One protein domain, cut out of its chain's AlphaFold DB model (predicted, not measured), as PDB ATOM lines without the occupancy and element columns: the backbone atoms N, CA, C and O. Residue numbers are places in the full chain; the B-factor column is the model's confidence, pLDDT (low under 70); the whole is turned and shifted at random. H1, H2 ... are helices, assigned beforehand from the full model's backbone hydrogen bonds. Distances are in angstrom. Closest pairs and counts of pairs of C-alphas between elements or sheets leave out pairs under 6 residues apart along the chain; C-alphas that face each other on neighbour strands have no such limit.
ATOM      1  N   GLY A 330     250.927 182.790 234.143       50.44
ATOM      2  CA  GLY A 330     249.492 183.010 233.957       50.44
ATOM      3  C   GLY A 330     248.782 181.963 233.086       50.44
ATOM      4  O   GLY A 330     247.633 182.210 232.695       50.44
ATOM      5  N   VAL A 331     249.454 180.839 232.807       58.41
ATOM      6  CA  VAL A 331     248.924 179.613 232.182       58.41
ATOM      7  C   VAL A 331     248.571 178.601 233.288       58.41
ATOM      8  O   VAL A 331     248.946 178.805 234.445       58.41
ATOM      9  N   HIS A 332     247.735 177.604 232.988       65.69
ATOM     10  CA  HIS A 332     247.052 176.740 233.971       65.69
ATOM     11  C   HIS A 332     247.135 175.257 233.552       65.69
ATOM     12  O   HIS A 332     246.168 174.508 233.682       65.69
ATOM     13  N   ASP A 333     248.254 174.863 232.937       76.56
ATOM     14  CA  ASP A 333     248.358 173.656 232.108       76.56
ATOM     15  C   ASP A 333     248.069 172.353 232.873       76.56
ATOM     16  O   ASP A 333     247.426 171.448 232.337       76.56
ATOM     17  N   ALA A 334     248.480 172.248 234.142       81.31
ATOM     18  CA  ALA A 334     248.227 171.052 234.943       81.31
ATOM     19  C   ALA A 334     246.736 170.896 235.297       81.31
ATOM     20  O   ALA A 334     246.195 169.792 235.204       81.31
ATOM     21  N   MET A 335     246.040 171.979 235.655       86.69
ATOM     22  CA  MET A 335     244.590 171.968 235.859       86.69
ATOM     23  C   MET A 335     243.832 171.766 234.538       86.69
ATOM     24  O   MET A 335     242.846 171.028 234.528       86.69
ATOM     25  N   GLU A 336     244.298 172.358 233.432       87.94
ATOM     26  CA  GLU A 336     243.715 172.195 232.090       87.94
ATOM     27  C   GLU A 336     243.768 170.724 231.634       87.94
ATOM     28  O   GLU A 336     242.767 170.192 231.154       87.94
ATOM     29  N   ALA A 337     244.878 170.021 231.892       87.31
ATOM     30  CA  ALA A 337     245.005 168.586 231.634       87.31
ATOM     31  C   ALA A 337     244.180 167.715 232.608       87.31
ATOM     32  O   ALA A 337     243.518 166.759 232.195       87.31
ATOM     33  N   VAL A 338     244.206 168.007 233.916       89.75
ATOM     34  CA  VAL A 338     243.641 167.111 234.948       89.75
ATOM     35  C   VAL A 338     242.128 167.280 235.140       89.75
ATOM     36  O   VAL A 338     241.431 166.286 235.378       89.75
ATOM     37  N   ALA A 339     241.581 168.494 235.024       91.50
ATOM     38  CA  ALA A 339     240.160 168.745 235.284       91.50
ATOM     39  C   ALA A 339     239.210 167.947 234.359       91.50
ATOM     40  O   ALA A 339     238.282 167.327 234.893       91.50
ATOM     41  N   PRO A 340     239.435 167.840 233.030       92.12
ATOM     42  CA  PRO A 340     238.615 167.003 232.153       92.12
ATOM     43  C   PRO A 340     238.618 165.524 232.556       92.12
ATOM     44  O   PRO A 340     237.572 164.872 232.525       92.12
ATOM     45  N   MET A 341     239.766 164.993 232.995       92.31
ATOM     46  CA  MET A 341     239.885 163.594 233.418       92.31
ATOM     47  C   MET A 341     239.148 163.324 234.738       92.31
ATOM     48  O   MET A 341     238.429 162.328 234.850       92.31
ATOM     49  N   LEU A 342     239.251 164.231 235.718       92.69
ATOM     50  CA  LEU A 342     238.476 164.151 236.963       92.69
ATOM     51  C   LEU A 342     236.969 164.257 236.699       92.69
ATOM     52  O   LEU A 342     236.184 163.496 237.265       92.69
ATOM     53  N   VAL A 343     236.556 165.157 235.804       93.62
ATOM     54  CA  VAL A 343     235.150 165.332 235.418       93.62
ATOM     55  C   VAL A 343     234.608 164.105 234.672       93.62
ATOM     56  O   VAL A 343     233.467 163.708 234.916       93.62
ATOM     57  N   HIS A 344     235.420 163.442 233.842       91.06
ATOM     58  CA  HIS A 344     235.071 162.151 233.242       91.06
ATOM     59  C   HIS A 344     234.897 161.054 234.307       91.06
ATOM     60  O   HIS A 344     233.906 160.323 234.286       91.06
ATOM     61  N   ALA A 345     235.802 160.980 235.290       90.75
ATOM     62  CA  ALA A 345     235.773 159.961 236.341       90.75
ATOM     63  C   ALA A 345     234.520 160.018 237.246       90.75
ATOM     64  O   ALA A 345     234.118 158.994 237.802       90.75
ATOM     65  N   LEU A 346     233.835 161.168 237.338       90.00
ATOM     66  CA  LEU A 346     232.529 161.286 238.011       90.00
ATOM     67  C   LEU A 346     231.416 160.459 237.326       90.00
ATOM     68  O   LEU A 346     230.440 160.097 237.992       90.00
ATOM     69  N   LYS A 347     231.545 160.163 236.019       87.44
ATOM     70  CA  LYS A 347     230.581 159.376 235.220       87.44
ATOM     71  C   LYS A 347     230.892 157.879 235.134       87.44
ATOM     72  O   LYS A 347     229.980 157.125 234.807       87.44
ATOM     73  N   THR A 348     232.123 157.432 235.408       84.69
ATOM     74  CA  THR A 348     232.549 156.028 235.220       84.69
ATOM     75  C   THR A 348     231.561 155.052 235.882       84.69
ATOM     76  O   THR A 348     231.374 155.139 237.100       84.69
ATOM     77  N   PRO A 349     230.865 154.179 235.125       78.00
ATOM     78  CA  PRO A 349     229.712 153.429 235.626       78.00
ATOM     79  C   PRO A 349     230.108 152.371 236.662       78.00
ATOM     80  O   PRO A 349     231.096 151.662 236.492       78.00
ATOM     81  N   ILE A 350     229.308 152.242 237.723       82.88
ATOM     82  CA  ILE A 350     229.539 151.272 238.801       82.88
ATOM     83  C   ILE A 350     228.825 149.964 238.444       82.88
ATOM     84  O   ILE A 350     227.601 149.858 238.536       82.88
ATOM     85  N   ALA A 351     229.590 148.960 238.017       82.12
ATOM     86  CA  ALA A 351     229.053 147.659 237.638       82.12
ATOM     87  C   ALA A 351     228.806 146.791 238.885       82.12
ATOM     88  O   ALA A 351     229.730 146.196 239.432       82.12
ATOM     89  N   LEU A 352     227.541 146.661 239.309       82.69
ATOM     90  CA  LEU A 352     227.141 145.909 240.516       82.69
ATOM     91  C   LEU A 352     227.545 144.418 240.525       82.69
ATOM     92  O   LEU A 352     227.550 143.800 241.585       82.69
ATOM     93  N   ALA A 353     227.882 143.844 239.367       82.12
ATOM     94  CA  ALA A 353     228.385 142.474 239.228       82.12
ATOM     95  C   ALA A 353     229.927 142.380 239.156       82.12
ATOM     96  O   ALA A 353     230.462 141.289 238.959       82.12
ATOM     97  N   SER A 354     230.655 143.498 239.270       81.94
ATOM     98  CA  SER A 354     232.117 143.513 239.170       81.94
ATOM     99  C   SER A 354     232.787 142.995 240.449       81.94
ATOM    100  O   SER A 354     232.420 143.430 241.544       81.94
ATOM    101  N   PRO A 355     233.847 142.166 240.358       78.12
ATOM    102  CA  PRO A 355     234.704 141.878 241.508       78.12
ATOM    103  C   PRO A 355     235.457 143.121 242.021       78.12
ATOM    104  O   PRO A 355     235.944 143.101 243.147       78.12
ATOM    105  N   SER A 356     235.540 144.205 241.234       82.88
ATOM    106  CA  SER A 356     236.124 145.490 241.651       82.88
ATOM    107  C   SER A 356     235.130 146.454 242.312       82.88
ATOM    108  O   SER A 356     235.549 147.542 242.689       82.88
ATOM    109  N   LEU A 357     233.858 146.077 242.517       84.94
ATOM    110  CA  LEU A 357     232.774 146.976 242.954       84.94
ATOM    111  C   LEU A 357     233.145 147.916 244.121       84.94
ATOM    112  O   LEU A 357     232.817 149.101 244.091       84.94
ATOM    113  N   ALA A 358     233.849 147.415 245.140       83.25
ATOM    114  CA  ALA A 358     234.298 148.231 246.272       83.25
ATOM    115  C   ALA A 358     235.315 149.317 245.863       83.25
ATOM    116  O   ALA A 358     235.226 150.451 246.333       83.25
ATOM    117  N   ASN A 359     236.236 148.992 244.952       87.44
ATOM    118  CA  ASN A 359     237.203 149.931 244.391       87.44
ATOM    119  C   ASN A 359     236.510 150.931 243.457       87.44
ATOM    120  O   ASN A 359     236.794 152.118 243.542       87.44
ATOM    121  N   ASP A 360     235.571 150.488 242.616       87.25
ATOM    122  CA  ASP A 360     234.830 151.363 241.693       87.25
ATOM    123  C   ASP A 360     234.062 152.459 242.466       87.25
ATOM    124  O   ASP A 360     234.065 153.638 242.102       87.25
ATOM    125  N   ILE A 361     233.453 152.072 243.594       86.75
ATOM    126  CA  ILE A 361     232.757 152.972 244.521       86.75
ATOM    127  C   ILE A 361     233.740 153.909 245.236       86.75
ATOM    128  O   ILE A 361     233.514 155.121 245.262       86.75
ATOM    129  N   CYS A 368     235.034 162.552 244.040       90.31
ATOM    130  CA  CYS A 368     234.125 163.515 244.670       90.31
ATOM    131  C   CYS A 368     234.800 164.286 245.815       90.31
ATOM    132  O   CYS A 368     234.606 165.495 245.927       90.31
ATOM    133  N   ARG A 369     235.595 163.613 246.658       84.94
ATOM    134  CA  ARG A 369     236.360 164.235 247.752       84.94
ATOM    135  C   ARG A 369     237.400 165.217 247.219       84.94
ATOM    136  O   ARG A 369     237.413 166.349 247.680       84.94
ATOM    137  N   LEU A 370     238.183 164.843 246.208       85.25
ATOM    138  CA  LEU A 370     239.182 165.717 245.580       85.25
ATOM    139  C   LEU A 370     238.536 166.964 244.950       85.25
ATOM    140  O   LEU A 370     238.959 168.087 245.220       85.25
ATOM    141  N   MET A 371     237.449 166.789 244.191       89.81
ATOM    142  CA  MET A 371     236.685 167.907 243.621       89.81
ATOM    143  C   MET A 371     236.077 168.805 244.711       89.81
ATOM    144  O   MET A 371     236.070 170.027 244.571       89.81
ATOM    145  N   MET A 372     235.599 168.231 245.821       84.81
ATOM    146  CA  MET A 372     235.132 168.998 246.981       84.81
ATOM    147  C   MET A 372     236.269 169.749 247.680       84.81
ATOM    148  O   MET A 372     236.078 170.905 248.034       84.81
ATOM    149  N   GLU A 373     237.436 169.135 247.864       77.06
ATOM    150  CA  GLU A 373     238.612 169.743 248.498       77.06
ATOM    151  C   GLU A 373     239.110 170.951 247.684       77.06
ATOM    152  O   GLU A 373     239.297 172.028 248.253       77.06
ATOM    153  N   MET A 374     239.187 170.836 246.353       83.00
ATOM    154  CA  MET A 374     239.498 171.963 245.459       83.00
ATOM    155  C   MET A 374     238.422 173.061 245.514       83.00
ATOM    156  O   MET A 374     238.734 174.228 245.756       83.00
ATOM    157  N   LEU A 375     237.135 172.706 245.383       82.81
ATOM    158  CA  LEU A 375     236.027 173.672 245.458       82.81
ATOM    159  C   LEU A 375     235.831 174.285 246.856       82.81
ATOM    160  O   LEU A 375     235.146 175.303 246.978       82.81
ATOM    161  N   GLN A 376     236.408 173.711 247.915       72.19
ATOM    162  CA  GLN A 376     236.281 174.188 249.294       72.19
ATOM    163  C   GLN A 376     237.574 174.752 249.901       72.19
ATOM    164  O   GLN A 376     237.526 175.130 251.070       72.19
ATOM    165  N   ALA A 377     238.665 174.915 249.138       60.22
ATOM    166  CA  ALA A 377     239.939 175.485 249.612       60.22
ATOM    167  C   ALA A 377     239.767 176.767 250.464       60.22
ATOM    168  O   ALA A 377     240.343 176.882 251.545       60.22
ATOM    169  N   ASN A 378     238.833 177.643 250.062       47.00
ATOM    170  CA  ASN A 378     238.369 178.847 250.775       47.00
ATOM    171  C   ASN A 378     237.908 178.629 252.245       47.00
ATOM    172  O   ASN A 378     237.606 179.597 252.937       47.00
ATOM    173  N   GLN A 379     237.779 177.388 252.731       38.16
ATOM    174  CA  GLN A 379     237.388 177.055 254.111       38.16
ATOM    175  C   GLN A 379     238.561 176.642 255.018       38.16
ATOM    176  O   GLN A 379     238.372 176.597 256.234       38.16
ATOM    177  N   ALA A 380     239.761 176.407 254.470       34.84
ATOM    178  CA  ALA A 380     240.988 176.230 255.262       34.84
ATOM    179  C   ALA A 380     241.442 177.538 255.951       34.84
ATOM    180  O   ALA A 380     242.181 177.505 256.934       34.84
ATOM    181  N   PHE A 423     240.000 178.865 242.290       81.81
ATOM    182  CA  PHE A 423     240.034 179.812 241.177       81.81
ATOM    183  C   PHE A 423     240.385 179.103 239.864       81.81
ATOM    184  O   PHE A 423     239.624 179.202 238.914       81.81
ATOM    185  N   MET A 424     241.478 178.339 239.842       82.75
ATOM    186  CA  MET A 424     242.001 177.613 238.680       82.75
ATOM    187  C   MET A 424     240.946 176.646 238.131       82.75
ATOM    188  O   MET A 424     240.578 176.739 236.968       82.75
ATOM    189  N   LEU A 425     240.347 175.803 238.983       88.69
ATOM    190  CA  LEU A 425     239.275 174.894 238.564       88.69
ATOM    191  C   LEU A 425     238.042 175.639 238.018       88.69
ATOM    192  O   LEU A 425     237.404 175.165 237.082       88.69
ATOM    193  N   LEU A 426     237.683 176.799 238.579       90.38
ATOM    194  CA  LEU A 426     236.572 177.615 238.072       90.38
ATOM    195  C   LEU A 426     236.929 178.361 236.776       90.38
ATOM    196  O   LEU A 426     236.042 178.586 235.954       90.38
ATOM    197  N   GLU A 427     238.196 178.718 236.577       88.06
ATOM    198  CA  GLU A 427     238.709 179.318 235.346       88.06
ATOM    199  C   GLU A 427     238.720 178.281 234.213       88.06
ATOM    200  O   GLU A 427     238.156 178.567 233.161       88.06
ATOM    201  N   GLU A 428     239.188 177.049 234.448       89.81
ATOM    202  CA  GLU A 428     239.120 175.940 233.477       89.81
ATOM    203  C   GLU A 428     237.680 175.548 233.125       89.81
ATOM    204  O   GLU A 428     237.322 175.420 231.952       89.81
ATOM    205  N   LEU A 429     236.798 175.442 234.127       92.69
ATOM    206  CA  LEU A 429     235.362 175.264 233.891       92.69
ATOM    207  C   LEU A 429     234.745 176.462 233.147       92.69
ATOM    208  O   LEU A 429     233.710 176.306 232.504       92.69
ATOM    209  N   GLY A 430     235.355 177.648 233.212       90.00
ATOM    210  CA  GLY A 430     234.985 178.819 232.424       90.00
ATOM    211  C   GLY A 430     235.516 178.775 230.984       90.00
ATOM    212  O   GLY A 430     234.759 179.103 230.066       90.00
ATOM    213  N   LYS A 431     236.763 178.328 230.767       90.19
ATOM    214  CA  LYS A 431     237.339 178.083 229.433       90.19
ATOM    215  C   LYS A 431     236.506 177.059 228.664       90.19
ATOM    216  O   LYS A 431     236.155 177.312 227.517       90.19
ATOM    217  N   ASP A 432     236.100 175.957 229.298       92.62
ATOM    218  CA  ASP A 432     235.233 174.936 228.688       92.62
ATOM    219  C   ASP A 432     233.850 175.483 228.283       92.62
ATOM    220  O   ASP A 432     233.279 175.020 227.294       92.62
ATOM    221  N   VAL A 433     233.326 176.523 228.954       92.12
ATOM    222  CA  VAL A 433     232.129 177.241 228.467       92.12
ATOM    223  C   VAL A 433     232.405 178.010 227.176       92.12
ATOM    224  O   VAL A 433     231.539 178.039 226.305       92.12
ATOM    225  N   GLN A 434     233.587 178.606 227.027       87.88
ATOM    226  CA  GLN A 434     233.960 179.363 225.827       87.88
ATOM    227  C   GLN A 434     234.341 178.452 224.649       87.88
ATOM    228  O   GLN A 434     233.955 178.739 223.520       87.88
ATOM    229  N   ALA A 435     235.061 177.357 224.909       89.06
ATOM    230  CA  ALA A 435     235.563 176.434 223.891       89.06
ATOM    231  C   ALA A 435     234.533 175.365 223.481       89.06
ATOM    232  O   ALA A 435     234.255 175.196 222.295       89.06
ATOM    233  N   ASN A 436     233.932 174.674 224.457       88.94
ATOM    234  CA  ASN A 436     233.076 173.498 224.235       88.94
ATOM    235  C   ASN A 436     231.611 173.728 224.658       88.94
ATOM    236  O   ASN A 436     230.830 172.782 224.758       88.94
ATOM    237  N   GLY A 437     231.228 174.969 224.975       89.44
ATOM    238  CA  GLY A 437     229.876 175.314 225.421       89.44
ATOM    239  C   GLY A 437     229.518 174.873 226.847       89.44
ATOM    240  O   GLY A 437     228.364 175.038 227.246       89.44
ATOM    241  N   GLY A 438     230.465 174.355 227.639       90.31
ATOM    242  CA  GLY A 438     230.271 173.980 229.047       90.31
ATOM    243  C   GLY A 438     230.043 172.483 229.271       90.31
ATOM    244  O   GLY A 438     229.273 172.105 230.160       90.31
ATOM    245  N   SER A 439     230.677 171.651 228.441       94.06
ATOM    246  CA  SER A 439     230.589 170.187 228.431       94.06
ATOM    247  C   SER A 439     230.962 169.531 229.772       94.06
ATOM    248  O   SER A 439     230.351 168.533 230.178       94.06
ATOM    249  N   MET A 440     231.916 170.120 230.503       94.81
ATOM    250  CA  MET A 440     232.338 169.657 231.821       94.81
ATOM    251  C   MET A 440     231.261 169.933 232.870       94.81
ATOM    252  O   MET A 440     230.878 169.030 233.615       94.81
ATOM    253  N   LEU A 441     230.705 171.147 232.895       95.38
ATOM    254  CA  LEU A 441     229.643 171.519 233.835       95.38
ATOM    255  C   LEU A 441     228.368 170.696 233.607       95.38
ATOM    256  O   LEU A 441     227.772 170.206 234.567       95.38
ATOM    257  N   GLU A 442     227.978 170.483 232.347       95.31
ATOM    258  CA  GLU A 442     226.893 169.559 231.990       95.31
ATOM    259  C   GLU A 442     227.181 168.141 232.483       95.31
ATOM    260  O   GLU A 442     226.324 167.509 233.104       95.31
ATOM    261  N   THR A 443     228.410 167.658 232.291       95.00
ATOM    262  CA  THR A 443     228.840 166.343 232.770       95.00
ATOM    263  C   THR A 443     228.752 166.209 234.288       95.00
ATOM    264  O   THR A 443     228.229 165.199 234.753       95.00
ATOM    265  N   MET A 444     229.165 167.217 235.059       95.69
ATOM    266  CA  MET A 444     229.079 167.204 236.526       95.69
ATOM    267  C   MET A 444     227.629 167.218 237.035       95.69
ATOM    268  O   MET A 444     227.298 166.506 237.983       95.69
ATOM    269  N   PHE A 445     226.746 168.012 236.417       95.19
ATOM    270  CA  PHE A 445     225.326 168.054 236.789       95.19
ATOM    271  C   PHE A 445     224.594 166.758 236.408       95.19
ATOM    272  O   PHE A 445     223.790 166.266 237.203       95.19
ATOM    273  N   GLN A 446     224.900 166.186 235.240       93.81
ATOM    274  CA  GLN A 446     224.315 164.927 234.778       93.81
ATOM    275  C   GLN A 446     224.801 163.741 235.625       93.81
ATOM    276  O   GLN A 446     223.976 162.997 236.137       93.81
ATOM    277  N   ALA A 447     226.107 163.633 235.900       92.94
ATOM    278  CA  ALA A 447     226.673 162.573 236.743       92.94
ATOM    279  C   ALA A 447     226.102 162.565 238.173       92.94
ATOM    280  O   ALA A 447     225.989 161.511 238.802       92.94
ATOM    281  N   SER A 448     225.734 163.738 238.701       93.88
ATOM    282  CA  SER A 448     225.000 163.859 239.963       93.88
ATOM    283  C   SER A 448     223.585 163.293 239.865       93.88
ATOM    284  O   SER A 448     223.164 162.570 240.762       93.88
ATOM    285  N   TYR A 449     222.861 163.558 238.779       91.94
ATOM    286  CA  TYR A 449     221.529 162.992 238.573       91.94
ATOM    287  C   TYR A 449     221.562 161.474 238.331       91.94
ATOM    288  O   TYR A 449     220.815 160.742 238.981       91.94
ATOM    289  N   ASP A 450     222.465 161.006 237.465       91.06
ATOM    290  CA  ASP A 450     222.619 159.595 237.094       91.06
ATOM    291  C   ASP A 450     222.951 158.739 238.322       91.06
ATOM    292  O   ASP A 450     222.245 157.776 238.606       91.06
ATOM    293  N   GLN A 451     223.927 159.150 239.147       89.94
ATOM    294  CA  GLN A 451     224.272 158.432 240.382       89.94
ATOM    295  C   GLN A 451     223.070 158.279 241.334       89.94
ATOM    296  O   GLN A 451     222.927 157.251 241.993       89.94
ATOM    297  N   LEU A 452     222.185 159.277 241.409       88.88
ATOM    298  CA  LEU A 452     220.988 159.236 242.259       88.88
ATOM    299  C   LEU A 452     219.855 158.378 241.667       88.88
ATOM    300  O   LEU A 452     218.935 157.995 242.398       88.88
ATOM    301  N   GLN A 453     219.906 158.073 240.366       86.88
ATOM    302  CA  GLN A 453     219.097 157.018 239.763       86.88
ATOM    303  C   GLN A 453     219.734 155.640 239.992       86.88
ATOM    304  O   GLN A 453     219.044 154.757 240.502       86.88
ATOM    305  N   ASP A 454     221.034 155.479 239.709       85.56
ATOM    306  CA  ASP A 454     221.800 154.235 239.895       85.56
ATOM    307  C   ASP A 454     221.576 153.647 241.293       85.56
ATOM    308  O   ASP A 454     221.245 152.468 241.433       85.56
ATOM    309  N   MET A 455     221.686 154.486 242.331       83.50
ATOM    310  CA  MET A 455     221.550 154.099 243.742       83.50
ATOM    311  C   MET A 455     220.179 153.508 244.117       83.50
ATOM    312  O   MET A 455     220.055 152.903 245.177       83.50
ATOM    313  N   ARG A 456     219.155 153.629 243.259       79.69
ATOM    314  CA  ARG A 456     217.851 152.956 243.429       79.69
ATOM    315  C   ARG A 456     217.895 151.468 243.068       79.69
ATOM    316  O   ARG A 456     217.017 150.718 243.477       79.69
ATOM    317  N   SER A 457     218.890 151.051 242.283       80.75
ATOM    318  CA  SER A 457     219.121 149.654 241.883       80.75
ATOM    319  C   SER A 457     220.103 148.911 242.796       80.75
ATOM    320  O   SER A 457     220.286 147.703 242.657       80.75
ATOM    321  N   TRP A 458     220.755 149.623 243.720       81.62
ATOM    322  CA  TRP A 458     221.785 149.056 244.585       81.62
ATOM    323  C   TRP A 458     221.168 148.106 245.627       81.62
ATOM    324  O   TRP A 458     220.124 148.421 246.206       81.62
ATOM    325  N   PRO A 459     221.794 146.947 245.905       77.31
ATOM    326  CA  PRO A 459     221.295 146.021 246.914       77.31
ATOM    327  C   PRO A 459     221.424 146.630 248.316       77.31
ATOM    328  O   PRO A 459     222.401 147.309 248.619       77.31
ATOM    329  N   ALA A 460     220.478 146.332 249.211       69.75
ATOM    330  CA  ALA A 460     220.425 146.907 250.563       69.75
ATOM    331  C   ALA A 460     221.631 146.561 251.472       69.75
ATOM    332  O   ALA A 460     221.780 147.140 252.545       69.75
ATOM    333  N   SER A 461     222.494 145.630 251.053       70.88
ATOM    334  CA  SER A 461     223.783 145.320 251.683       70.88
ATOM    335  C   SER A 461     224.908 146.302 251.326       70.88
ATOM    336  O   SER A 461     225.971 146.250 251.945       70.88
ATOM    337  N   LEU A 462     224.709 147.176 250.334       73.69
ATOM    338  CA  LEU A 462     225.718 148.100 249.827       73.69
ATOM    339  C   LEU A 462     225.590 149.475 250.497       73.69
ATOM    340  O   LEU A 462     224.709 150.271 250.170       73.69
ATOM    341  N   THR A 463     226.491 149.767 251.435       68.25
ATOM    342  CA  THR A 463     226.550 151.069 252.113       68.25
ATOM    343  C   THR A 463     226.831 152.192 251.113       68.25
ATOM    344  O   THR A 463     227.806 152.143 250.365       68.25
ATOM    345  N   ALA A 464     226.002 153.238 251.127       65.62
ATOM    346  CA  ALA A 464     226.224 154.432 250.318       65.62
ATOM    347  C   ALA A 464     227.495 155.197 250.756       65.62
ATOM    348  O   ALA A 464     227.679 155.388 251.962       65.62
ATOM    349  N   PRO A 465     228.320 155.696 249.811       74.00
ATOM    350  CA  PRO A 465     229.449 156.587 250.083       74.00
ATOM    351  C   PRO A 465     229.131 157.775 250.991       74.00
ATOM    352  O   PRO A 465     228.021 158.318 250.975       74.00
ATOM    353  N   CYS A 466     230.144 158.242 251.722       68.88
ATOM    354  CA  CYS A 466     230.036 159.448 252.545       68.88
ATOM    355  C   CYS A 466     230.091 160.738 251.708       68.88
ATOM    356  O   CYS A 466     229.612 161.778 252.162       68.88
ATOM    357  N   VAL A 467     230.659 160.688 250.497       78.06
ATOM    358  CA  VAL A 467     230.691 161.797 249.533       78.06
ATOM    359  C   VAL A 467     230.257 161.308 248.147       78.06
ATOM    360  O   VAL A 467     230.719 160.282 247.656       78.06
ATOM    361  N   LEU A 468     229.349 162.062 247.523       87.25
ATOM    362  CA  LEU A 468     228.673 161.737 246.262       87.25
ATOM    363  C   LEU A 468     228.738 162.924 245.285       87.25
ATOM    364  O   LEU A 468     228.904 164.069 245.717       87.25
ATOM    365  N   ASN A 469     228.494 162.673 243.994       93.12
ATOM    366  CA  ASN A 469     228.494 163.675 242.917       93.12
ATOM    367  C   ASN A 469     227.603 164.890 243.263       93.12
ATOM    368  O   ASN A 469     227.995 166.039 243.055       93.12
ATOM    369  N   ILE A 470     226.445 164.654 243.900       91.38
ATOM    370  CA  ILE A 470     225.528 165.712 244.359       91.38
ATOM    371  C   ILE A 470     226.178 166.719 245.315       91.38
ATOM    372  O   ILE A 470     225.788 167.887 245.326       91.38
ATOM    373  N   HIS A 471     227.174 166.331 246.115       88.81
ATOM    374  CA  HIS A 471     227.879 167.279 246.979       88.81
ATOM    375  C   HIS A 471     228.719 168.262 246.155       88.81
ATOM    376  O   HIS A 471     228.678 169.458 246.451       88.81
ATOM    377  N   VAL A 472     229.371 167.788 245.086       92.50
ATOM    378  CA  VAL A 472     230.155 168.607 244.147       92.50
ATOM    379  C   VAL A 472     229.244 169.604 243.420       92.50
ATOM    380  O   VAL A 472     229.470 170.812 243.485       92.50
ATOM    381  N   THR A 473     228.146 169.126 242.819       94.56
ATOM    382  CA  THR A 473     227.132 169.980 242.169       94.56
ATOM    383  C   THR A 473     226.548 171.001 243.146       94.56
ATOM    384  O   THR A 473     226.418 172.182 242.832       94.56
ATOM    385  N   SER A 474     226.243 170.573 244.372       91.69
ATOM    386  CA  SER A 474     225.752 171.446 245.437       91.69
ATOM    387  C   SER A 474     226.772 172.518 245.827       91.69
ATOM    388  O   SER A 474     226.384 173.638 246.162       91.69
ATOM    389  N   GLU A 475     228.070 172.218 245.805       89.00
ATOM    390  CA  GLU A 475     229.118 173.189 246.121       89.00
ATOM    391  C   GLU A 475     229.294 174.231 245.012       89.00
ATOM    392  O   GLU A 475     229.321 175.424 245.321       89.00
ATOM    393  N   LEU A 476     229.264 173.815 243.739       92.81
ATOM    394  CA  LEU A 476     229.185 174.732 242.593       92.81
ATOM    395  C   LEU A 476     227.983 175.680 242.712       92.81
ATOM    396  O   LEU A 476     228.140 176.891 242.559       92.81
ATOM    397  N   VAL A 477     226.799 175.167 243.076       91.56
ATOM    398  CA  VAL A 477     225.607 176.002 243.315       91.56
ATOM    399  C   VAL A 477     225.829 176.983 244.478       91.56
ATOM    400  O   VAL A 477     225.416 178.136 244.370       91.56
ATOM    401  N   ARG A 478     226.528 176.613 245.568       88.12
ATOM    402  CA  ARG A 478     226.872 177.581 246.639       88.12
ATOM    403  C   ARG A 478     227.773 178.702 246.118       88.12
ATOM    404  O   ARG A 478     227.536 179.865 246.444       88.12
ATOM    405  N   ILE A 479     228.806 178.358 245.350       87.19
ATOM    406  CA  ILE A 479     229.772 179.315 244.796       87.19
ATOM    407  C   ILE A 479     229.061 180.266 243.818       87.19
ATOM    408  O   ILE A 479     229.201 181.483 243.939       87.19
ATOM    409  N   TYR A 480     228.214 179.733 242.935       89.44
ATOM    410  CA  TYR A 480     227.329 180.508 242.065       89.44
ATOM    411  C   TYR A 480     226.441 181.481 242.867       89.44
ATOM    412  O   TYR A 480     226.482 182.688 242.627       89.44
ATOM    413  N   CYS A 481     225.705 180.999 243.877       84.31
ATOM    414  CA  CYS A 481     224.808 181.834 244.687       84.31
ATOM    415  C   CYS A 481     225.538 182.954 245.455       84.31
ATOM    416  O   CYS A 481     224.939 183.999 245.717       84.31
ATOM    417  N   ARG A 482     226.819 182.758 245.810       82.06
ATOM    418  CA  ARG A 482     227.666 183.783 246.448       82.06
ATOM    419  C   ARG A 482     228.095 184.873 245.461       82.06
ATOM    420  O   ARG A 482     228.059 186.047 245.822       82.06
ATOM    421  N   ASN A 483     228.497 184.497 244.245       82.94
ATOM    422  CA  ASN A 483     229.205 185.393 243.324       82.94
ATOM    423  C   ASN A 483     228.324 186.001 242.218       82.94
ATOM    424  O   ASN A 483     228.617 187.111 241.771       82.94
ATOM    425  N   TRP A 484     227.218 185.350 241.822       83.81
ATOM    426  CA  TRP A 484     226.349 185.800 240.718       83.81
ATOM    427  C   TRP A 484     225.956 187.281 240.822       83.81
ATOM    428  O   TRP A 484     226.023 188.011 239.840       83.81
ATOM    429  N   ARG A 485     225.587 187.753 242.019       76.06
ATOM    430  CA  ARG A 485     225.109 189.134 242.229       76.06
ATOM    431  C   ARG A 485     226.219 190.173 242.081       76.06
ATOM    432  O   ARG A 485     225.941 191.286 241.642       76.06
ATOM    433  N   ALA A 486     227.459 189.824 242.427       77.12
ATOM    434  CA  ALA A 486     228.611 190.698 242.215       77.12
ATOM    435  C   ALA A 486     228.930 190.808 240.716       77.12
ATOM    436  O   ALA A 486     229.061 191.916 240.202       77.12
ATOM    437  N   TYR A 487     228.940 189.670 240.013       82.75
ATOM    438  CA  TYR A 487     229.084 189.607 238.558       82.75
ATOM    439  C   TYR A 487     227.977 190.387 237.823       82.75
ATOM    440  O   TYR A 487     228.273 191.243 236.994       82.75
ATOM    441  N   GLU A 488     226.704 190.175 238.175       79.62
ATOM    442  CA  GLU A 488     225.573 190.881 237.563       79.62
ATOM    443  C   GLU A 488     225.624 192.397 237.827       79.62
ATOM    444  O   GLU A 488     225.321 193.187 236.935       79.62
ATOM    445  N   THR A 489     226.057 192.823 239.021       78.25
ATOM    446  CA  THR A 489     226.238 194.252 239.332       78.25
ATOM    447  C   THR A 489     227.366 194.861 238.497       78.25
ATOM    448  O   THR A 489     227.159 195.908 237.890       78.25
ATOM    449  N   LYS A 490     228.523 194.184 238.411       80.62
ATOM    450  CA  LYS A 490     229.672 194.598 237.588       80.62
ATOM    451  C   LYS A 490     229.265 194.759 236.117       80.62
ATOM    452  O   LYS A 490     229.422 195.842 235.557       80.62
ATOM    453  N   LYS A 491     228.613 193.744 235.543       79.19
ATOM    454  CA  LYS A 491     228.166 193.746 234.144       79.19
ATOM    455  C   LYS A 491     227.143 194.846 233.838       79.19
ATOM    456  O   LYS A 491     227.215 195.463 232.781       79.19
ATOM    457  N   MET A 528     245.525 187.889 245.100       44.22
ATOM    458  CA  MET A 528     245.760 187.509 243.696       44.22
ATOM    459  C   MET A 528     244.637 186.634 243.097       44.22
ATOM    460  O   MET A 528     244.305 186.776 241.923       44.22
ATOM    461  N   TYR A 529     244.019 185.773 243.913       58.22
ATOM    462  CA  TYR A 529     243.001 184.799 243.499       58.22
ATOM    463  C   TYR A 529     241.594 185.111 244.055       58.22
ATOM    464  O   TYR A 529     240.913 184.230 244.586       58.22
ATOM    465  N   GLU A 530     241.129 186.365 243.981       66.25
ATOM    466  CA  GLU A 530     239.709 186.663 244.237       66.25
ATOM    467  C   GLU A 530     238.846 186.251 243.027       66.25
ATOM    468  O   GLU A 530     239.134 186.609 241.887       66.25
ATOM    469  N   LEU A 531     237.724 185.559 243.266       72.56
ATOM    470  CA  LEU A 531     236.789 185.109 242.214       72.56
ATOM    471  C   LEU A 531     236.123 186.256 241.415       72.56
ATOM    472  O   LEU A 531     235.411 186.000 240.445       72.56
ATOM    473  N   SER A 532     236.339 187.513 241.813       66.62
ATOM    474  CA  SER A 532     235.980 188.726 241.065       66.62
ATOM    475  C   SER A 532     236.861 188.952 239.821       66.62
ATOM    476  O   SER A 532     236.436 189.645 238.890       66.62
ATOM    477  N   GLY A 533     238.067 188.369 239.821       67.56
ATOM    478  CA  GLY A 533     239.104 188.482 238.794       67.56
ATOM    479  C   GLY A 533     239.226 187.280 237.851       67.56
ATOM    480  O   GLY A 533     240.131 187.277 237.021       67.56
ATOM    481  N   LEU A 534     238.335 186.282 237.949       77.44
ATOM    482  CA  LEU A 534     238.222 185.200 236.960       77.44
ATOM    483  C   LEU A 534     238.040 185.803 235.557       77.44
ATOM    484  O   LEU A 534     237.097 186.569 235.334       77.44
ATOM    485  N   LYS A 535     238.918 185.449 234.614       78.88
ATOM    486  CA  LYS A 535     238.879 185.957 233.230       78.88
ATOM    487  C   LYS A 535     237.668 185.358 232.507       78.88
ATOM    488  O   LYS A 535     236.945 186.067 231.813       78.88
ATOM    489  N   SER A 536     237.386 184.077 232.746       79.62
ATOM    490  CA  SER A 536     236.295 183.329 232.109       79.62
ATOM    491  C   SER A 536     234.938 183.422 232.823       79.62
ATOM    492  O   SER A 536     233.990 182.712 232.469       79.62
ATOM    493  N   ALA A 537     234.806 184.338 233.792       80.62
ATOM    494  CA  ALA A 537     233.572 184.606 234.537       80.62
ATOM    495  C   ALA A 537     232.340 184.836 233.638       80.62
ATOM    496  O   ALA A 537     231.230 184.432 233.995       80.62
ATOM    497  N   ASP A 538     232.533 185.464 232.474       81.12
ATOM    498  CA  ASP A 538     231.455 185.824 231.549       81.12
ATOM    499  C   ASP A 538     230.741 184.635 230.893       81.12
ATOM    500  O   ASP A 538     229.565 184.759 230.548       81.12
ATOM    501  N   GLY A 539     231.408 183.484 230.763       84.94
ATOM    502  CA  GLY A 539     230.774 182.223 230.363       84.94
ATOM    503  C   GLY A 539     230.303 181.405 231.569       84.94
ATOM    504  O   GLY A 539     229.160 180.938 231.613       84.94
ATOM    505  N   LEU A 540     231.175 181.277 232.575       91.06
ATOM    506  CA  LEU A 540     230.984 180.427 233.752       91.06
ATOM    507  C   LEU A 540     229.653 180.687 234.477       91.06
ATOM    508  O   LEU A 540     228.856 179.766 234.684       91.06
ATOM    509  N   TRP A 541     229.394 181.936 234.879       92.19
ATOM    510  CA  TRP A 541     228.246 182.237 235.737       92.19
ATOM    511  C   TRP A 541     226.893 182.114 235.008       92.19
ATOM    512  O   TRP A 541     225.974 181.530 235.595       92.19
ATOM    513  N   PRO A 542     226.732 182.567 233.744       91.88
ATOM    514  CA  PRO A 542     225.527 182.289 232.960       91.88
ATOM    515  C   PRO A 542     225.273 180.796 232.707       91.88
ATOM    516  O   PRO A 542     224.129 180.358 232.849       91.88
ATOM    517  N   LYS A 543     226.307 179.988 232.412       93.81
ATOM    518  CA  LYS A 543     226.138 178.533 232.231       93.81
ATOM    519  C   LYS A 543     225.686 177.858 233.527       93.81
ATOM    520  O   LYS A 543     224.721 177.095 233.518       93.81
ATOM    521  N   LEU A 544     226.314 178.191 234.658       93.75
ATOM    522  CA  LEU A 544     225.886 177.697 235.971       93.75
ATOM    523  C   LEU A 544     224.435 178.092 236.284       93.75
ATOM    524  O   LEU A 544     223.684 177.255 236.783       93.75
ATOM    525  N   ARG A 545     223.994 179.308 235.930       93.06
ATOM    526  CA  ARG A 545     222.586 179.724 236.062       93.06
ATOM    527  C   ARG A 545     221.644 178.856 235.226       93.06
ATOM    528  O   ARG A 545     220.628 178.402 235.752       93.06
ATOM    529  N   GLN A 546     221.983 178.605 233.960       94.31
ATOM    530  CA  GLN A 546     221.202 177.754 233.054       94.31
ATOM    531  C   GLN A 546     221.035 176.336 233.625       94.31
ATOM    532  O   GLN A 546     219.906 175.876 233.783       94.31
ATOM    533  N   LEU A 547     222.141 175.681 234.001       94.56
ATOM    534  CA  LEU A 547     222.139 174.311 234.532       94.56
ATOM    535  C   LEU A 547     221.409 174.205 235.878       94.56
ATOM    536  O   LEU A 547     220.639 173.274 236.116       94.56
ATOM    537  N   THR A 548     221.587 175.201 236.749       93.38
ATOM    538  CA  THR A 548     220.899 175.265 238.047       93.38
ATOM    539  C   THR A 548     219.379 175.384 237.870       93.38
ATOM    540  O   THR A 548     218.630 174.756 238.617       93.38
ATOM    541  N   ARG A 549     218.913 176.133 236.858       93.75
ATOM    542  CA  ARG A 549     217.488 176.238 236.496       93.75
ATOM    543  C   ARG A 549     216.948 174.939 235.894       93.75
ATOM    544  O   ARG A 549     215.941 174.432 236.380       93.75
ATOM    545  N   SER A 550     217.618 174.374 234.886       93.19
ATOM    546  CA  SER A 550     217.136 173.177 234.177       93.19
ATOM    547  C   SER A 550     217.111 171.920 235.048       93.19
ATOM    548  O   SER A 550     216.234 171.079 234.878       93.19
ATOM    549  N   CYS A 551     218.040 171.782 235.997       92.31
ATOM    550  CA  CYS A 551     218.118 170.598 236.855       92.31
ATOM    551  C   CYS A 551     217.302 170.713 238.158       92.31
ATOM    552  O   CYS A 551     217.081 169.696 238.816       92.31
ATOM    553  N   ALA A 552     216.817 171.901 238.543       92.69
ATOM    554  CA  ALA A 552     216.026 172.082 239.767       92.69
ATOM    555  C   ALA A 552     214.767 171.182 239.857       92.69
ATOM    556  O   ALA A 552     214.573 170.583 240.920       92.69
ATOM    557  N   PRO A 553     213.948 170.994 238.793       92.31
ATOM    558  CA  PRO A 553     212.819 170.061 238.832       92.31
ATOM    559  C   PRO A 553     213.260 168.624 239.129       92.31
ATOM    560  O   PRO A 553     212.638 167.932 239.932       92.31
ATOM    561  N   HIS A 554     214.362 168.180 238.516       91.56
ATOM    562  CA  HIS A 554     214.855 166.808 238.624       91.56
ATOM    563  C   HIS A 554     215.214 166.437 240.069       91.56
ATOM    564  O   HIS A 554     214.799 165.382 240.548       91.56
ATOM    565  N   TYR A 555     215.910 167.319 240.795       92.19
ATOM    566  CA  TYR A 555     216.275 167.076 242.195       92.19
ATOM    567  C   TYR A 555     215.071 167.070 243.150       92.19
ATOM    568  O   TYR A 555     215.085 166.323 244.127       92.19
ATOM    569  N   VAL A 556     214.005 167.830 242.862       91.75
ATOM    570  CA  VAL A 556     212.754 167.738 243.638       91.75
ATOM    571  C   VAL A 556     212.018 166.432 243.334       91.75
ATOM    572  O   VAL A 556     211.582 165.754 244.262       91.75
ATOM    573  N   THR A 557     211.929 166.035 242.061       89.94
ATOM    574  CA  THR A 557     211.309 164.763 241.646       89.94
ATOM    575  C   THR A 557     212.018 163.547 242.241       89.94
ATOM    576  O   THR A 557     211.353 162.565 242.566       89.94
ATOM    577  N   LEU A 558     213.341 163.610 242.441       89.25
ATOM    578  CA  LEU A 558     214.052 162.642 243.278       89.25
ATOM    579  C   LEU A 558     213.517 162.714 244.717       89.25
ATOM    580  O   LEU A 558     212.802 161.803 245.128       89.25
ATOM    581  N   PHE A 559     213.764 163.824 245.424       90.38
ATOM    582  CA  PHE A 559     213.495 164.010 246.862       90.38
ATOM    583  C   PHE A 559     212.043 163.739 247.315       90.38
ATOM    584  O   PHE A 559     211.791 163.474 248.491       90.38
ATOM    585  N   GLN A 560     211.064 163.762 246.407       87.12
ATOM    586  CA  GLN A 560     209.692 163.359 246.724       87.12
ATOM    587  C   GLN A 560     209.557 161.875 247.121       87.12
ATOM    588  O   GLN A 560     208.660 161.581 247.912       87.12
ATOM    589  N   HIS A 561     210.431 160.980 246.632       73.75
ATOM    590  CA  HIS A 561     210.581 159.566 247.033       73.75
ATOM    591  C   HIS A 561     209.276 158.865 247.456       73.75
ATOM    592  O   HIS A 561     209.038 158.630 248.640       73.75
ATOM    593  N   LYS A 562     208.417 158.555 246.474       66.44
ATOM    594  CA  LYS A 562     207.140 157.849 246.694       66.44
ATOM    595  C   LYS A 562     207.269 156.327 246.604       66.44
ATOM    596  O   LYS A 562     206.617 155.622 247.362       66.44
ATOM    597  N   ASP A 563     208.125 155.848 245.703       63.41
ATOM    598  CA  ASP A 563     208.162 154.439 245.279       63.41
ATOM    599  C   ASP A 563     209.410 153.685 245.782       63.41
ATOM    600  O   ASP A 563     209.480 152.462 245.700       63.41
ATOM    601  N   PHE A 564     210.409 154.412 246.299       67.38
ATOM    602  CA  PHE A 564     211.667 153.872 246.825       67.38
ATOM    603  C   PHE A 564     212.291 154.846 247.835       67.38
ATOM    604  O   PHE A 564     212.389 156.044 247.546       67.38
ATOM    605  N   ALA A 565     212.744 154.335 248.983       70.25
ATOM    606  CA  ALA A 565     213.427 155.109 250.020       70.25
ATOM    607  C   ALA A 565     214.947 155.117 249.786       70.25
ATOM    608  O   ALA A 565     215.565 154.055 249.717       70.25
ATOM    609  N   LEU A 566     215.558 156.301 249.675       76.50
ATOM    610  CA  LEU A 566     217.016 156.419 249.591       76.50
ATOM    611  C   LEU A 566     217.690 156.290 250.969       76.50
ATOM    612  O   LEU A 566     217.051 156.494 252.002       76.50
ATOM    613  N   PRO A 567     219.007 156.011 251.004       79.62
ATOM    614  CA  PRO A 567     219.796 156.133 252.221       79.62
ATOM    615  C   PRO A 567     219.794 157.576 252.747       79.62
ATOM    616  O   PRO A 567     219.996 158.531 251.997       79.62
ATOM    617  N   THR A 568     219.659 157.726 254.062       77.19
ATOM    618  CA  THR A 568     219.573 159.004 254.791       77.19
ATOM    619  C   THR A 568     220.656 160.032 254.427       77.19
ATOM    620  O   THR A 568     220.390 161.233 254.399       77.19
ATOM    621  N   SER A 569     221.886 159.588 254.142       78.00
ATOM    622  CA  SER A 569     222.990 160.462 253.710       78.00
ATOM    623  C   SER A 569     222.687 161.182 252.391       78.00
ATOM    624  O   SER A 569     223.060 162.344 252.211       78.00
ATOM    625  N   VAL A 570     221.952 160.524 251.494       83.88
ATOM    626  CA  VAL A 570     221.544 161.071 250.199       83.88
ATOM    627  C   VAL A 570     220.416 162.087 250.361       83.88
ATOM    628  O   VAL A 570     220.492 163.156 249.762       83.88
ATOM    629  N   ASP A 571     219.439 161.826 251.235       83.69
ATOM    630  CA  ASP A 571     218.389 162.799 251.578       83.69
ATOM    631  C   ASP A 571     218.970 164.073 252.212       83.69
ATOM    632  O   ASP A 571     218.556 165.183 251.872       83.69
ATOM    633  N   VAL A 572     219.985 163.946 253.078       83.00
ATOM    634  CA  VAL A 572     220.742 165.097 253.607       83.00
ATOM    635  C   VAL A 572     221.450 165.854 252.473       83.00
ATOM    636  O   VAL A 572     221.426 167.087 252.447       83.00
ATOM    637  N   GLY A 573     222.034 165.142 251.503       85.56
ATOM    638  CA  GLY A 573     222.637 165.725 250.299       85.56
ATOM    639  C   GLY A 573     221.640 166.487 249.418       85.56
ATOM    640  O   GLY A 573     221.914 167.624 249.019       85.56
ATOM    641  N   LEU A 574     220.470 165.893 249.167       90.44
ATOM    642  CA  LEU A 574     219.354 166.490 248.433       90.44
ATOM    643  C   LEU A 574     218.835 167.734 249.156       90.44
ATOM    644  O   LEU A 574     218.826 168.809 248.563       90.44
ATOM    645  N   ALA A 575     218.503 167.649 250.445       87.69
ATOM    646  CA  ALA A 575     218.034 168.794 251.225       87.69
ATOM    647  C   ALA A 575     219.068 169.937 251.285       87.69
ATOM    648  O   ALA A 575     218.698 171.109 251.212       87.69
ATOM    649  N   LYS A 576     220.369 169.622 251.343       88.88
ATOM    650  CA  LYS A 576     221.465 170.606 251.279       88.88
ATOM    651  C   LYS A 576     221.542 171.311 249.919       88.88
ATOM    652  O   LYS A 576     221.756 172.524 249.884       88.88
ATOM    653  N   LEU A 577     221.351 170.591 248.808       92.25
ATOM    654  CA  LEU A 577     221.247 171.177 247.463       92.25
ATOM    655  C   LEU A 577     219.969 172.017 247.310       92.25
ATOM    656  O   LEU A 577     220.042 173.172 246.901       92.25
ATOM    657  N   LEU A 578     218.812 171.475 247.689       94.12
ATOM    658  CA  LEU A 578     217.504 172.130 247.591       94.12
ATOM    659  C   LEU A 578     217.440 173.406 248.451       94.12
ATOM    660  O   LEU A 578     216.902 174.423 248.015       94.12
ATOM    661  N   TYR A 579     218.073 173.411 249.629       89.88
ATOM    662  CA  TYR A 579     218.323 174.627 250.408       89.88
ATOM    663  C   TYR A 579     219.154 175.656 249.625       89.88
ATOM    664  O   TYR A 579     218.766 176.821 249.538       89.88
ATOM    665  N   ARG A 580     220.269 175.237 249.008       90.25
ATOM    666  CA  ARG A 580     221.137 176.129 248.218       90.25
ATOM    667  C   ARG A 580     220.401 176.730 247.007       90.25
ATOM    668  O   ARG A 580     220.566 177.925 246.756       90.25
ATOM    669  N   LEU A 581     219.514 175.969 246.356       92.38
ATOM    670  CA  LEU A 581     218.595 176.462 245.316       92.38
ATOM    671  C   LEU A 581     217.620 177.528 245.857       92.38
ATOM    672  O   LEU A 581     217.502 178.600 245.270       92.38
ATOM    673  N   ILE A 582     216.996 177.306 247.021       90.00
ATOM    674  CA  ILE A 582     216.135 178.309 247.687       90.00
ATOM    675  C   ILE A 582     216.917 179.591 248.038       90.00
ATOM    676  O   ILE A 582     216.364 180.694 247.975       90.00
ATOM    677  N   THR A 583     218.211 179.483 248.363       87.25
ATOM    678  CA  THR A 583     219.080 180.651 248.608       87.25
ATOM    679  C   THR A 583     219.607 181.344 247.346       87.25
ATOM    680  O   THR A 583     220.171 182.430 247.464       87.25
ATOM    681  N   ALA A 584     219.397 180.788 246.143       85.06
ATOM    682  CA  ALA A 584     219.727 181.468 244.885       85.06
ATOM    683  C   ALA A 584     218.846 182.710 244.676       85.06
ATOM    684  O   ALA A 584     219.351 183.786 244.343       85.06
ATOM    685  N   GLN A 585     217.549 182.564 244.982       83.50
ATOM    686  CA  GLN A 585     216.497 183.579 244.821       83.50
ATOM    687  C   GLN A 585     216.219 183.955 243.357       83.50
ATOM    688  O   GLN A 585     215.987 185.117 243.032       83.50
ATOM    689  N   ASP A 586     216.256 182.956 242.476       87.12
ATOM    690  CA  ASP A 586     215.863 183.078 241.076       87.12
ATOM    691  C   ASP A 586     214.402 182.622 240.910       87.12
ATOM    692  O   ASP A 586     214.045 181.518 241.325       87.12
ATOM    693  N   ALA A 587     213.563 183.458 240.294       87.81
ATOM    694  CA  ALA A 587     212.124 183.220 240.189       87.81
ATOM    695  C   ALA A 587     211.753 181.964 239.369       87.81
ATOM    696  O   ALA A 587     210.726 181.338 239.640       87.81
ATOM    697  N   GLU A 588     212.579 181.557 238.400       90.25
ATOM    698  CA  GLU A 588     212.347 180.322 237.633       90.25
ATOM    699  C   GLU A 588     212.639 179.083 238.488       90.25
ATOM    700  O   GLU A 588     211.866 178.124 238.473       90.25
ATOM    701  N   ILE A 589     213.694 179.138 239.314       91.94
ATOM    702  CA  ILE A 589     213.990 178.097 240.308       91.94
ATOM    703  C   ILE A 589     212.846 178.024 241.323       91.94
ATOM    704  O   ILE A 589     212.313 176.945 241.559       91.94
ATOM    705  N   ASP A 590     212.412 179.156 241.884       91.56
ATOM    706  CA  ASP A 590     211.308 179.189 242.851       91.56
ATOM    707  C   ASP A 590     210.013 178.580 242.291       91.56
ATOM    708  O   ASP A 590     209.316 177.848 242.995       91.56
ATOM    709  N   THR A 591     209.715 178.841 241.015       92.38
ATOM    710  CA  THR A 591     208.552 178.281 240.312       92.38
ATOM    711  C   THR A 591     208.683 176.767 240.132       92.38
ATOM    712  O   THR A 591     207.744 176.033 240.440       92.38
ATOM    713  N   ALA A 592     209.856 176.275 239.720       92.31
ATOM    714  CA  ALA A 592     210.137 174.843 239.606       92.31
ATOM    715  C   ALA A 592     210.044 174.108 240.958       92.31
ATOM    716  O   ALA A 592     209.427 173.045 241.054       92.31
ATOM    717  N   LEU A 593     210.615 174.685 242.022       93.81
ATOM    718  CA  LEU A 593     210.591 174.109 243.369       93.81
ATOM    719  C   LEU A 593     209.172 174.097 243.978       93.81
ATOM    720  O   LEU A 593     208.825 173.162 244.703       93.81
ATOM    721  N   ALA A 594     208.348 175.105 243.669       91.25
ATOM    722  CA  ALA A 594     206.943 175.155 244.077       91.25
ATOM    723  C   ALA A 594     206.089 174.119 243.325       91.25
ATOM    724  O   ALA A 594     205.388 173.335 243.961       91.25
ATOM    725  N   ALA A 595     206.210 174.042 241.993       91.06
ATOM    726  CA  ALA A 595     205.506 173.047 241.176       91.06
ATOM    727  C   ALA A 595     205.854 171.599 241.582       91.06
ATOM    728  O   ALA A 595     204.988 170.725 241.612       91.06
ATOM    729  N   GLY A 596     207.105 171.358 241.986       88.06
ATOM    730  CA  GLY A 596     207.555 170.088 242.553       88.06
ATOM    731  C   GLY A 596     207.071 169.791 243.983       88.06
ATOM    732  O   GLY A 596     207.454 168.764 244.537       88.06
TER     733      GLY A 596
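What this domain is: This is residues 330 to 361, 368 to 380, 423 to 491 and 528 to 596 of the 1225 residues of a protein of Saprolegnia parasitica (strain CBS 223.65) (UniProt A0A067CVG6). Helices H5, H6 and H7 make an up-and-down bundle; H8 and H9 pack on one side, H1 and H4 on the opposite one, H4 crosswise. H3 packs on H6; the short H2 touches no helix. The printed part has 183 residues with nine named helices, H1 to H9 in order, class all helix. It is compact, with a radius of gyration of the C-alphas of 16.9 A, and spans 50 by 40 by 32 A.

How they stand to each other: H6, residues 469 to 491, touches the hub H7, residues 537 to 559, at a steep tilt of 43 degrees, opposite ways; the closest C-alphas, of Trp 484 and Trp 541, are 6.4 A apart. H5, residues 439 to 454, forms a hairpin with H6 and touches H7 at a shallow tilt of 11 degrees, closest at C-alphas 442 and 547, 7.2 A. H4, residues 423 to 436, touches H7 about perpendicular, at 89 degrees, closest at C-alphas 430 and 540, 4.5 A. In H5 every O i to N i+4 pair is within hydrogen-bond range; in H7, 16 of 19 are.

Where its parts are: H6 and H7 are each 31.3 A long, with kinks near residues 483 and 551. H1, residues 333 to 345, begins at (248.358, 173.656, 232.108); H9, residues 587 to 595, ends at (205.506, 173.047, 241.176). H2 holds residues 357 to 361, H3 368 to 379 and H8 568 to 582.

The domain as a whole: Across cuts, C-alphas 361 and 368 are 10.6 A apart, 380 and 423 14.6 A, 491 and 528 21.0 A. The links H1 to H2 and H5 to H6 are long. The pLDDT is under 70 in 19 residues.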